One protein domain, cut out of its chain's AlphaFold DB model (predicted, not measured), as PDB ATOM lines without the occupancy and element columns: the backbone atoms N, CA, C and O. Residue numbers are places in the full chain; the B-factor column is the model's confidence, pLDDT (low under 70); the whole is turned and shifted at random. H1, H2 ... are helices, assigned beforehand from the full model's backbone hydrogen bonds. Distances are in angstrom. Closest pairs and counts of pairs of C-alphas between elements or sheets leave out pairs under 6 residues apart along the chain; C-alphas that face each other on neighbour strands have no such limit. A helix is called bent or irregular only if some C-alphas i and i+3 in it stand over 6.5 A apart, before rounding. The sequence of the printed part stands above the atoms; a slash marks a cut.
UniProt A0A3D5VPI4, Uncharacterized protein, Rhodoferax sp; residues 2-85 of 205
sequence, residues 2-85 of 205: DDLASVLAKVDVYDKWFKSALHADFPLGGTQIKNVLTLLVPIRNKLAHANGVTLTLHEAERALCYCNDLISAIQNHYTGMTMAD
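AT A GLANCE: This is residues 2 to 85 of the 205 residues of an uncharacterized protein of Rhodoferax sp (UniProt A0A3D5VPI4). A long helix, H4, runs along one side; H3 crosses its residues 59 to 66 at a steep tilt, and H2 meets its residues 70 to 78 with its last residues, about perpendicular. The short H1 packs on H3, apart from H4. The printed part has 84 residues with four named helices, in the order H1, H2, H3, H4, and no named strand: all helix. It is elongated, spanning 46 by 27 by 19 A, and only just loose, close to compact, with a radius of gyration of the C-alphas of 14.5 A.

HOW THE PARTS SIT: H1, residues 2 to 8, and H2, residues 11 to 22, only just touch, only at the corner, with 3 pairs of C-alphas within 8 A; the closest are those of Leu 8 and Tyr 14, 5.8 A apart. H3, residues 30 to 48, touches H1 at a shallow tilt of 26 degrees, opposite ways; the closest C-alphas are those of Ala 5 and Lys 34, 4.8 A apart. H2 and H3 are close but not clearly touching. H4, residues 57 to 83, touches residues 20 to 22 of H2 at 84 degrees, about perpendicular; the closest C-alphas are those of Ala 21 and His 77, 5.0 A apart. H4 also touches residues 36 to 43 of H3, at a steep tilt of 52 degrees, opposite ways; the closest C-alphas are those of Leu 40 and Ala 63, 6.2 A apart. The helix packing is only just mostly crossed. Every O i to N i+4 pair is within hydrogen-bond range in H1 and H4, but 5 of 8 in H2 and 13 of 15 in H3.

IN THESE COORDINATES: H1 begins at C-alpha 2 (125.010, 227.978, 175.427). H2 is irregular: C-alphas 17 and 20 are 7.2 A apart. H3, 26.1 A long, has a kink of 30 degrees near residue 42 and is only just irregular, with C-alphas 39 and 42 6.7 A apart. H4, 37.6 A long, ends at C-alpha 83 (135.395, 204.721, 197.254).

THE WHOLE: The C-alphas farthest apart, of Thr 54 and Asp 85, are 46.6 A apart. The printed part has no cut and no long link. Confidence is under 70 at residue 2 and residues 50 to 53.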
ATOM      1  N   ASP A   2     125.524 226.771 174.752       65.50
ATOM      2  CA  ASP A   2     125.010 227.978 175.427       65.50
ATOM      3  C   ASP A   2     123.842 227.692 176.388       65.50
ATOM      4  O   ASP A   2     123.830 228.189 177.516       65.50
ATOM      5  N   ASP A   3     122.917 226.807 176.002       75.12
ATOM      6  CA  ASP A   3     121.828 226.370 176.892       75.12
ATOM      7  C   ASP A   3     122.353 225.594 178.104       75.12
ATOM      8  O   ASP A   3     121.905 225.807 179.227       75.12
ATOM      9  N   LEU A   4     123.366 224.744 177.896       74.19
ATOM     10  CA  LEU A   4     124.018 223.979 178.962       74.19
ATOM     11  C   LEU A   4     124.703 224.915 179.966       74.19
ATOM     12  O   LEU A   4     124.485 224.786 181.167       74.19
ATOM     13  N   ALA A   5     125.473 225.892 179.478       75.75
ATOM     14  CA  ALA A   5     126.112 226.901 180.319       75.75
ATOM     15  C   ALA A   5     125.079 227.707 181.114       75.75
ATOM     16  O   ALA A   5     125.276 227.993 182.292       75.75
ATOM     17  N   SER A   6     123.953 228.040 180.485       77.38
ATOM     18  CA  SER A   6     122.877 228.796 181.121       77.38
ATOM     19  C   SER A   6     122.143 227.991 182.191       77.38
ATOM     20  O   SER A   6     121.802 228.551 183.228       77.38
ATOM     21  N   VAL A   7     121.922 226.691 181.976       78.44
ATOM     22  CA  VAL A   7     121.296 225.796 182.961       78.44
ATOM     23  C   VAL A   7     122.226 225.542 184.146       78.44
ATOM     24  O   VAL A   7     121.795 225.690 185.285       78.44
ATOM     25  N   LEU A   8     123.499 225.224 183.892       75.75
ATOM     26  CA  LEU A   8     124.488 224.939 184.939       75.75
ATOM     27  C   LEU A   8     124.799 226.154 185.819       75.75
ATOM     28  O   LEU A   8     125.174 225.995 186.976       75.75
ATOM     29  N   ALA A   9     124.650 227.363 185.280       75.81
ATOM     30  CA  ALA A   9     124.916 228.603 186.001       75.81
ATOM     31  C   ALA A   9     123.756 229.086 186.879       75.81
ATOM     32  O   ALA A   9     123.927 230.046 187.632       75.81
ATOM     33  N   LYS A  10     122.567 228.481 186.766       85.62
ATOM     34  CA  LYS A  10     121.450 228.815 187.652       85.62
ATOM     35  C   LYS A  10     121.816 228.411 189.078       85.62
ATOM     36  O   LYS A  10     122.189 227.267 189.308       85.62
ATOM     37  N   VAL A  11     121.725 229.353 190.018       83.50
ATOM     38  CA  VAL A  11     122.201 229.174 191.403       83.50
ATOM     39  C   VAL A  11     121.537 227.973 192.073       83.50
ATOM     40  O   VAL A  11     122.224 227.125 192.629       83.50
ATOM     41  N   ASP A  12     120.217 227.853 191.948       87.00
ATOM     42  CA  ASP A  12     119.421 226.751 192.492       87.00
ATOM     43  C   ASP A  12     119.803 225.391 191.893       87.00
ATOM     44  O   ASP A  12     119.898 224.396 192.611       87.00
ATOM     45  N   VAL A  13     120.065 225.348 190.587       86.12
ATOM     46  CA  VAL A  13     120.502 224.133 189.888       86.12
ATOM     47  C   VAL A  13     121.925 223.755 190.299       86.12
ATOM     48  O   VAL A  13     122.181 222.592 190.617       86.12
ATOM     49  N   TYR A  14     122.839 224.728 190.325       87.88
ATOM     50  CA  TYR A  14     124.235 224.526 190.693       87.88
ATOM     51  C   TYR A  14     124.365 224.027 192.129       87.88
ATOM     52  O   TYR A  14     124.959 222.974 192.361       87.88
ATOM     53  N   ASP A  15     123.779 224.748 193.086       88.19
ATOM     54  CA  ASP A  15     123.888 224.420 194.505       88.19
ATOM     55  C   ASP A  15     123.274 223.057 194.825       88.19
ATOM     56  O   ASP A  15     123.808 222.330 195.662       88.19
ATOM     57  N   LYS A  16     122.183 222.691 194.141       88.88
ATOM     58  CA  LYS A  16     121.488 221.426 194.380       88.88
ATOM     59  C   LYS A  16     122.196 220.217 193.771       88.88
ATOM     60  O   LYS A  16     122.212 219.166 194.404       88.88
ATOM     61  N   TRP A  17     122.727 220.337 192.554       86.31
ATOM     62  CA  TRP A  17     123.149 219.166 191.771       86.31
ATOM     63  C   TRP A  17     124.631 219.138 191.399       86.31
ATOM     64  O   TRP A  17     125.169 218.058 191.187       86.31
ATOM     65  N   PHE A  18     125.296 220.290 191.305       87.56
ATOM     66  CA  PHE A  18     126.634 220.381 190.705       87.56
ATOM     67  C   PHE A  18     127.717 220.844 191.676       87.56
ATOM     68  O   PHE A  18     128.897 220.586 191.452       87.56
ATOM     69  N   LYS A  19     127.339 221.491 192.780       90.62
ATOM     70  CA  LYS A  19     128.281 222.023 193.765       90.62
ATOM     71  C   LYS A  19     129.175 220.944 194.363       90.62
ATOM     72  O   LYS A  19     130.376 221.160 194.471       90.62
ATOM     73  N   SER A  20     128.617 219.790 194.720       88.94
ATOM     74  CA  SER A  20     129.390 218.679 195.286       88.94
ATOM     75  C   SER A  20     130.459 218.148 194.332       88.94
ATOM     76  O   SER A  20     131.487 217.665 194.799       88.94
ATOM     77  N   ALA A  21     130.217 218.244 193.022       89.06
ATOM     78  CA  ALA A  21     131.121 217.741 192.001       89.06
ATOM     79  C   ALA A  21     132.154 218.773 191.544       89.06
ATOM     80  O   ALA A  21     133.301 218.430 191.302       89.06
ATOM     81  N   LEU A  22     131.752 220.040 191.416       91.12
ATOM     82  CA  LEU A  22     132.559 221.051 190.733       91.12
ATOM     83  C   LEU A  22     133.230 222.042 191.682       91.12
ATOM     84  O   LEU A  22     134.200 222.679 191.297       91.12
ATOM     85  N   HIS A  23     132.741 222.220 192.910       91.56
ATOM     86  CA  HIS A  23     133.169 223.356 193.732       91.56
ATOM     87  C   HIS A  23     134.622 223.275 194.220       91.56
ATOM     88  O   HIS A  23     135.220 224.318 194.468       91.56
ATOM     89  N   ALA A  24     135.181 222.067 194.348       88.19
ATOM     90  CA  ALA A  24     136.577 221.882 194.739       88.19
ATOM     91  C   ALA A  24     137.540 222.495 193.705       88.19
ATOM     92  O   ALA A  24     138.440 223.244 194.080       88.19
ATOM     93  N   ASP A  25     137.291 222.244 192.417       89.38
ATOM     94  CA  ASP A  25     138.126 222.723 191.308       89.38
ATOM     95  C   ASP A  25     137.647 224.078 190.746       89.38
ATOM     96  O   ASP A  25     138.422 224.859 190.189       89.38
ATOM     97  N   PHE A  26     136.368 224.409 190.949       91.38
ATOM     98  CA  PHE A  26     135.726 225.645 190.500       91.38
ATOM     99  C   PHE A  26     135.100 226.408 191.689       91.38
ATOM    100  O   PHE A  26     133.870 226.447 191.856       91.38
ATOM    101  N   PRO A  27     135.924 227.054 192.541       89.31
ATOM    102  CA  PRO A  27     135.473 227.670 193.794       89.31
ATOM    103  C   PRO A  27     134.558 228.883 193.587       89.31
ATOM    104  O   PRO A  27     133.791 229.240 194.480       89.31
ATOM    105  N   LEU A  28     134.577 229.500 192.401       89.50
ATOM    106  CA  LEU A  28     133.676 230.604 192.048       89.50
ATOM    107  C   LEU A  28     132.294 230.113 191.561       89.50
ATOM    108  O   LEU A  28     131.444 230.917 191.171       89.50
ATOM    109  N   GLY A  29     132.053 228.800 191.592       87.56
ATOM    110  CA  GLY A  29     130.742 228.192 191.406       87.56
ATOM    111  C   GLY A  29     130.198 228.270 189.979       87.56
ATOM    112  O   GLY A  29     130.944 228.368 189.003       87.56
ATOM    113  N   GLY A  30     128.866 228.251 189.852       87.25
ATOM    114  CA  GLY A  30     128.171 228.216 188.560       87.25
ATOM    115  C   GLY A  30     128.583 229.326 187.584       87.25
ATOM    116  O   GLY A  30     128.624 229.097 186.376       87.25
ATOM    117  N   THR A  31     128.974 230.504 188.079       88.25
ATOM    118  CA  THR A  31     129.475 231.612 187.246       88.25
ATOM    119  C   THR A  31     130.788 231.265 186.542       88.25
ATOM    120  O   THR A  31     130.956 231.574 185.363       88.25
ATOM    121  N   GLN A  32     131.717 230.602 187.230       90.62
ATOM    122  CA  GLN A  32     132.985 230.178 186.631       90.62
ATOM    123  C   GLN A  32     132.764 229.085 185.594       90.62
ATOM    124  O   GLN A  32     133.306 229.187 184.496       90.62
ATOM    125  N   ILE A  33     131.900 228.112 185.892       89.62
ATOM    126  CA  ILE A  33     131.504 227.072 184.933       89.62
ATOM    127  C   ILE A  33     130.874 227.692 183.685       89.62
ATOM    128  O   ILE A  33     131.241 227.337 182.565       89.62
ATOM    129  N   LYS A  34     129.983 228.677 183.857       89.38
ATOM    130  CA  LYS A  34     129.395 229.426 182.741       89.38
ATOM    131  C   LYS A  34     130.469 230.048 181.863       89.38
ATOM    132  O   LYS A  34     130.453 229.849 180.654       89.38
ATOM    133  N   ASN A  35     131.403 230.773 182.475       89.94
ATOM    134  CA  ASN A  35     132.471 231.458 181.757       89.94
ATOM    135  C   ASN A  35     133.349 230.466 180.990       89.94
ATOM    136  O   ASN A  35     133.620 230.689 179.814       89.94
ATOM    137  N   VAL A  36     133.739 229.353 181.618       90.94
ATOM    138  CA  VAL A  36     134.503 228.282 180.965       90.94
ATOM    139  C   VAL A  36     133.751 227.741 179.746       90.94
ATOM    140  O   VAL A  36     134.301 227.710 178.648       90.94
ATOM    141  N   LEU A  37     132.473 227.384 179.895       89.62
ATOM    142  CA  LEU A  37     131.676 226.847 178.789       89.62
ATOM    143  C   LEU A  37     131.478 227.871 177.664       89.62
ATOM    144  O   LEU A  37     131.609 227.516 176.496       89.62
ATOM    145  N   THR A  38     131.234 229.142 177.991       88.56
ATOM    146  CA  THR A  38     131.137 230.226 177.000       88.56
ATOM    147  C   THR A  38     132.444 230.408 176.223       88.56
ATOM    148  O   THR A  38     132.407 230.664 175.022       88.56
ATOM    149  N   LEU A  39     133.602 230.225 176.865       89.31
ATOM    150  CA  LEU A  39     134.908 230.280 176.199       89.31
ATOM    151  C   LEU A  39     135.143 229.099 175.243       89.31
ATOM    152  O   LEU A  39     135.828 229.265 174.233       89.31
ATOM    153  N   LEU A  40     134.563 227.929 175.525       90.50
ATOM    154  CA  LEU A  40     134.684 226.730 174.685       90.50
ATOM    155  C   LEU A  40     133.788 226.762 173.436       90.50
ATOM    156  O   LEU A  40     134.137 226.164 172.416       90.50
ATOM    157  N   VAL A  41     132.658 227.477 173.474       88.81
ATOM    158  CA  VAL A  41     131.702 227.586 172.352       88.81
ATOM    159  C   VAL A  41     132.350 228.012 171.024       88.81
ATOM    160  O   VAL A  41     132.162 227.292 170.035       88.81
ATOM    161  N   PRO A  42     133.115 229.122 170.932       87.69
ATOM    162  CA  PRO A  42     133.718 229.535 169.663       87.69
ATOM    163  C   PRO A  42     134.755 228.527 169.148       87.69
ATOM    164  O   PRO A  42     134.819 228.287 167.942       87.69
ATOM    165  N   ILE A  43     135.513 227.886 170.044       89.06
ATOM    166  CA  ILE A  43     136.515 226.864 169.701       89.06
ATOM    167  C   ILE A  43     135.821 225.641 169.084       89.06
ATOM    168  O   ILE A  43     136.178 225.204 167.988       89.06
ATOM    169  N   ARG A  44     134.755 225.148 169.726       87.25
ATOM    170  CA  ARG A  44     133.911 224.068 169.194       87.25
ATOM    171  C   ARG A  44     133.328 224.428 167.824       87.25
ATOM    172  O   ARG A  44     133.332 223.593 166.926       87.25
ATOM    173  N   ASN A  45     132.835 225.656 167.648       86.06
ATOM    174  CA  ASN A  45     132.251 226.098 166.377       86.06
ATOM    175  C   ASN A  45     133.287 226.102 165.241       86.06
ATOM    176  O   ASN A  45     132.975 225.656 164.138       86.06
ATOM    177  N   LYS A  46     134.528 226.541 165.501       87.44
ATOM    178  CA  LYS A  46     135.620 226.464 164.514       87.44
ATOM    179  C   LYS A  46     135.892 225.022 164.075       87.44
ATOM    180  O   LYS A  46     136.021 224.770 162.878       87.44
ATOM    181  N   LEU A  47     135.931 224.088 165.028       83.56
ATOM    182  CA  LEU A  47     136.133 222.661 164.756       83.56
ATOM    183  C   LEU A  47     134.971 222.046 163.959       83.56
ATOM    184  O   LEU A  47     135.207 221.314 163.002       83.56
ATOM    185  N   ALA A  48     133.724 222.372 164.311       82.12
ATOM    186  CA  ALA A  48     132.531 221.792 163.688       82.12
ATOM    187  C   ALA A  48     132.308 222.239 162.231       82.12
ATOM    188  O   ALA A  48     131.778 221.479 161.428       82.12
ATOM    189  N   HIS A  49     132.710 223.462 161.875       78.62
ATOM    190  CA  HIS A  49     132.454 224.043 160.551       78.62
ATOM    191  C   HIS A  49     133.629 223.903 159.568       78.62
ATOM    192  O   HIS A  49     133.762 224.722 158.664       78.62
ATOM    193  N   ALA A  50     134.501 222.902 159.746       61.78
ATOM    194  CA  ALA A  50     135.707 222.684 158.929       61.78
ATOM    195  C   ALA A  50     136.682 223.887 158.875       61.78
ATOM    196  O   ALA A  50     137.638 223.890 158.103       61.78
ATOM    197  N   ASN A  51     136.519 224.864 159.773       64.94
ATOM    198  CA  ASN A  51     137.420 226.001 159.971       64.94
ATOM    199  C   ASN A  51     138.582 225.645 160.914       64.94
ATOM    200  O   ASN A  51     139.193 226.535 161.507       64.94
ATOM    201  N   GLY A  52     138.901 224.355 161.060       60.22
ATOM    202  CA  GLY A  52     139.955 223.866 161.954       60.22
ATOM    203  C   GLY A  52     141.327 224.481 161.662       60.22
ATOM    204  O   GLY A  52     142.100 224.701 162.584       60.22
ATOM    205  N   VAL A  53     141.586 224.880 160.410       65.81
ATOM    206  CA  VAL A  53     142.813 225.592 159.995       65.81
ATOM    207  C   VAL A  53     142.951 226.976 160.663       65.81
ATOM    208  O   VAL A  53     144.049 227.509 160.768       65.81
ATOM    209  N   THR A  54     141.850 227.557 161.152       75.31
ATOM    210  CA  THR A  54     141.824 228.852 161.865       75.31
ATOM    211  C   THR A  54     141.874 228.710 163.391       75.31
ATOM    212  O   THR A  54     141.759 229.709 164.113       75.31
ATOM    213  N   LEU A  55     141.993 227.478 163.898       84.38
ATOM    214  CA  LEU A  55     142.184 227.220 165.317       84.38
ATOM    215  C   LEU A  55     143.643 227.501 165.676       84.38
ATOM    216  O   LEU A  55     144.560 226.848 165.183       84.38
ATOM    217  N   THR A  56     143.859 228.487 166.537       88.06
ATOM    218  CA  THR A  56     145.205 228.793 167.025       88.06
ATOM    219  C   THR A  56     145.664 227.747 168.039       88.06
ATOM    220  O   THR A  56     144.846 227.131 168.724       88.06
ATOM    221  N   LEU A  57     146.983 227.592 168.195       88.50
ATOM    222  CA  LEU A  57     147.554 226.730 169.235       88.50
ATOM    223  C   LEU A  57     147.032 227.111 170.631       88.50
ATOM    224  O   LEU A  57     146.614 226.245 171.386       88.50
ATOM    225  N   HIS A  58     146.955 228.410 170.928       89.94
ATOM    226  CA  HIS A  58     146.444 228.907 172.204       89.94
ATOM    227  C   HIS A  58     144.972 228.531 172.454       89.94
ATOM    228  O   HIS A  58     144.593 228.177 173.567       89.94
ATOM    229  N   GLU A  59     144.117 228.591 171.430       90.12
ATOM    230  CA  GLU A  59     142.727 228.136 171.549       90.12
ATOM    231  C   GLU A  59     142.643 226.622 171.773       90.12
ATOM    232  O   GLU A  59     141.834 226.177 172.585       90.12
ATOM    233  N   ALA A  60     143.490 225.839 171.101       88.44
ATOM    234  CA  ALA A  60     143.566 224.397 171.309       88.44
ATOM    235  C   ALA A  60     144.019 224.050 172.738       88.44
ATOM    236  O   ALA A  60     143.380 223.235 173.400       88.44
ATOM    237  N   GLU A  61     145.058 224.715 173.249       91.12
ATOM    238  CA  GLU A  61     145.540 224.556 174.627       91.12
ATOM    239  C   GLU A  61     144.452 224.889 175.648       91.12
ATOM    240  O   GLU A  61     144.191 224.108 176.558       91.12
ATOM    241  N   ARG A  62     143.748 226.014 175.467       91.06
ATOM    242  CA  ARG A  62     142.637 226.391 176.351       91.06
ATOM    243  C   ARG A  62     141.519 225.359 176.344       91.06
ATOM    244  O   ARG A  62     140.979 225.058 177.405       91.06
ATOM    245  N   ALA A  63     141.168 224.836 175.170       90.62
ATOM    246  CA  ALA A  63     140.167 223.785 175.064       90.62
ATOM    247  C   ALA A  63     140.601 222.528 175.824       90.62
ATOM    248  O   ALA A  63     139.814 221.992 176.598       90.62
ATOM    249  N   LEU A  64     141.855 222.104 175.656       90.19
ATOM    250  CA  LEU A  64     142.410 220.948 176.357       90.19
ATOM    251  C   LEU A  64     142.400 221.144 177.875       90.19
ATOM    252  O   LEU A  64     141.874 220.288 178.579       90.19
ATOM    253  N   CYS A  65     142.912 222.270 178.380       92.38
ATOM    254  CA  CYS A  65     142.953 222.548 179.817       92.38
ATOM    255  C   CYS A  65     141.549 222.564 180.430       92.38
ATOM    256  O   CYS A  65     141.275 221.788 181.337       92.38
ATOM    257  N   TYR A  66     140.628 223.372 179.898       92.06
ATOM    258  CA  TYR A  66     139.294 223.486 180.489       92.06
ATOM    259  C   TYR A  66     138.473 222.199 180.393       92.06
ATOM    260  O   TYR A  66     137.719 221.890 181.315       92.06
ATOM    261  N   CYS A  67     138.596 221.447 179.296       90.19
ATOM    262  CA  CYS A  67     137.952 220.142 179.194       90.19
ATOM    263  C   CYS A  67     138.537 219.168 180.219       90.19
ATOM    264  O   CYS A  67     137.769 218.502 180.905       90.19
ATOM    265  N   ASN A  68     139.863 219.117 180.364       90.88
ATOM    266  CA  ASN A  68     140.513 218.235 181.330       90.88
ATOM    267  C   ASN A  68     140.169 218.607 182.776       90.88
ATOM    268  O   ASN A  68     139.918 217.704 183.566       90.88
ATOM    269  N   ASP A  69     140.087 219.894 183.114       91.75
ATOM    270  CA  ASP A  69     139.694 220.353 184.452       91.75
ATOM    271  C   ASP A  69     138.247 219.944 184.773       91.75
ATOM    272  O   ASP A  69     137.968 219.407 185.843       91.75
ATOM    273  N   LEU A  70     137.317 220.141 183.827       90.75
ATOM    274  CA  LEU A  70     135.918 219.724 183.986       90.75
ATOM    275  C   LEU A  70     135.786 218.202 184.117       90.75
ATOM    276  O   LEU A  70     135.052 217.726 184.982       90.75
ATOM    277  N   ILE A  71     136.491 217.445 183.271       88.31
ATOM    278  CA  ILE A  71     136.510 215.978 183.317       88.31
ATOM    279  C   ILE A  71     137.072 215.508 184.660       88.31
ATOM    280  O   ILE A  71     136.436 214.693 185.322       88.31
ATOM    281  N   SER A  72     138.202 216.068 185.094       89.06
ATOM    282  CA  SER A  72     138.868 215.684 186.342       89.06
ATOM    283  C   SER A  72     138.000 215.987 187.560       89.06
ATOM    284  O   SER A  72     137.862 215.129 188.424       89.06
ATOM    285  N   ALA A  73     137.347 217.152 187.613       89.62
ATOM    286  CA  ALA A  73     136.443 217.500 188.710       89.62
ATOM    287  C   ALA A  73     135.291 216.492 188.846       89.62
ATOM    288  O   ALA A  73     135.002 215.977 189.928       89.62
ATOM    289  N   ILE A  74     134.668 216.146 187.715       88.12
ATOM    290  CA  ILE A  74     133.582 215.165 187.665       88.12
ATOM    291  C   ILE A  74     134.095 213.771 188.058       88.12
ATOM    292  O   ILE A  74     133.480 213.104 188.890       88.12
ATOM    293  N   GLN A  75     135.234 213.338 187.512       85.06
ATOM    294  CA  GLN A  75     135.849 212.049 187.840       85.06
ATOM    295  C   GLN A  75     136.216 211.950 189.319       85.06
ATOM    296  O   GLN A  75     135.927 210.933 189.946       85.06
ATOM    297  N   ASN A  76     136.795 212.997 189.904       86.31
ATOM    298  CA  ASN A  76     137.153 213.041 191.320       86.31
ATOM    299  C   ASN A  76     135.918 212.895 192.211       86.31
ATOM    300  O   ASN A  76     135.942 212.141 193.187       86.31
ATOM    301  N   HIS A  77     134.821 213.565 191.854       87.31
ATOM    302  CA  HIS A  77     133.557 213.443 192.569       87.31
ATOM    303  C   HIS A  77     133.035 212.003 192.576       87.31
ATOM    304  O   HIS A  77     132.772 211.445 193.644       87.31
ATOM    305  N   TYR A  78     132.934 211.383 191.397       80.50
ATOM    306  CA  TYR A  78     132.452 210.008 191.282       80.50
ATOM    307  C   TYR A  78     133.422 209.000 191.896       80.50
ATOM    308  O   TYR A  78     132.977 208.067 192.552       80.50
ATOM    309  N   THR A  79     134.734 209.223 191.798       80.94
ATOM    310  CA  THR A  79     135.738 208.381 192.465       80.94
ATOM    311  C   THR A  79     135.539 208.418 193.976       80.94
ATOM    312  O   THR A  79     135.513 207.373 194.617       80.94
ATOM    313  N   GLY A  80     135.324 209.604 194.555       77.75
ATOM    314  CA  GLY A  80     135.018 209.748 195.979       77.75
ATOM    315  C   GLY A  80     133.744 209.006 196.393       77.75
ATOM    316  O   GLY A  80     133.727 208.355 197.437       77.75
ATOM    317  N   MET A  81     132.696 209.047 195.563       77.25
ATOM    318  CA  MET A  81     131.463 208.288 195.798       77.25
ATOM    319  C   MET A  81     131.685 206.775 195.708       77.25
ATOM    320  O   MET A  81     131.257 206.047 196.601       77.25
ATOM    321  N   THR A  82     132.390 206.303 194.680       72.81
ATOM    322  CA  THR A  82     132.718 204.886 194.485       72.81
ATOM    323  C   THR A  82     133.572 204.357 195.631       72.81
ATOM    324  O   THR A  82     133.300 203.275 196.135       72.81
ATOM    325  N   MET A  83     134.559 205.119 196.112       72.81
ATOM    326  CA  MET A  83     135.395 204.721 197.254       72.81
ATOM    327  C   MET A  83     134.626 204.654 198.580       72.81
ATOM    328  O   MET A  83     135.082 203.993 199.511       72.81
ATOM    329  N   ALA A  84     133.469 205.315 198.675       73.00
ATOM    330  CA  ALA A  84     132.561 205.195 199.811       73.00
ATOM    331  C   ALA A  84     131.598 203.993 199.694       73.00
ATOM    332  O   ALA A  84     130.921 203.665 200.673       73.00
ATOM    333  N   ASP A  85     131.525 203.330 198.532       78.38
ATOM    334  CA  ASP A  85     130.796 202.071 198.366       78.38
ATOM    335  C   ASP A  85     131.460 200.973 199.215       78.38
ATOM    336  O   ASP A  85     132.679 200.911 199.376       78.38
TER     337      ASP A  85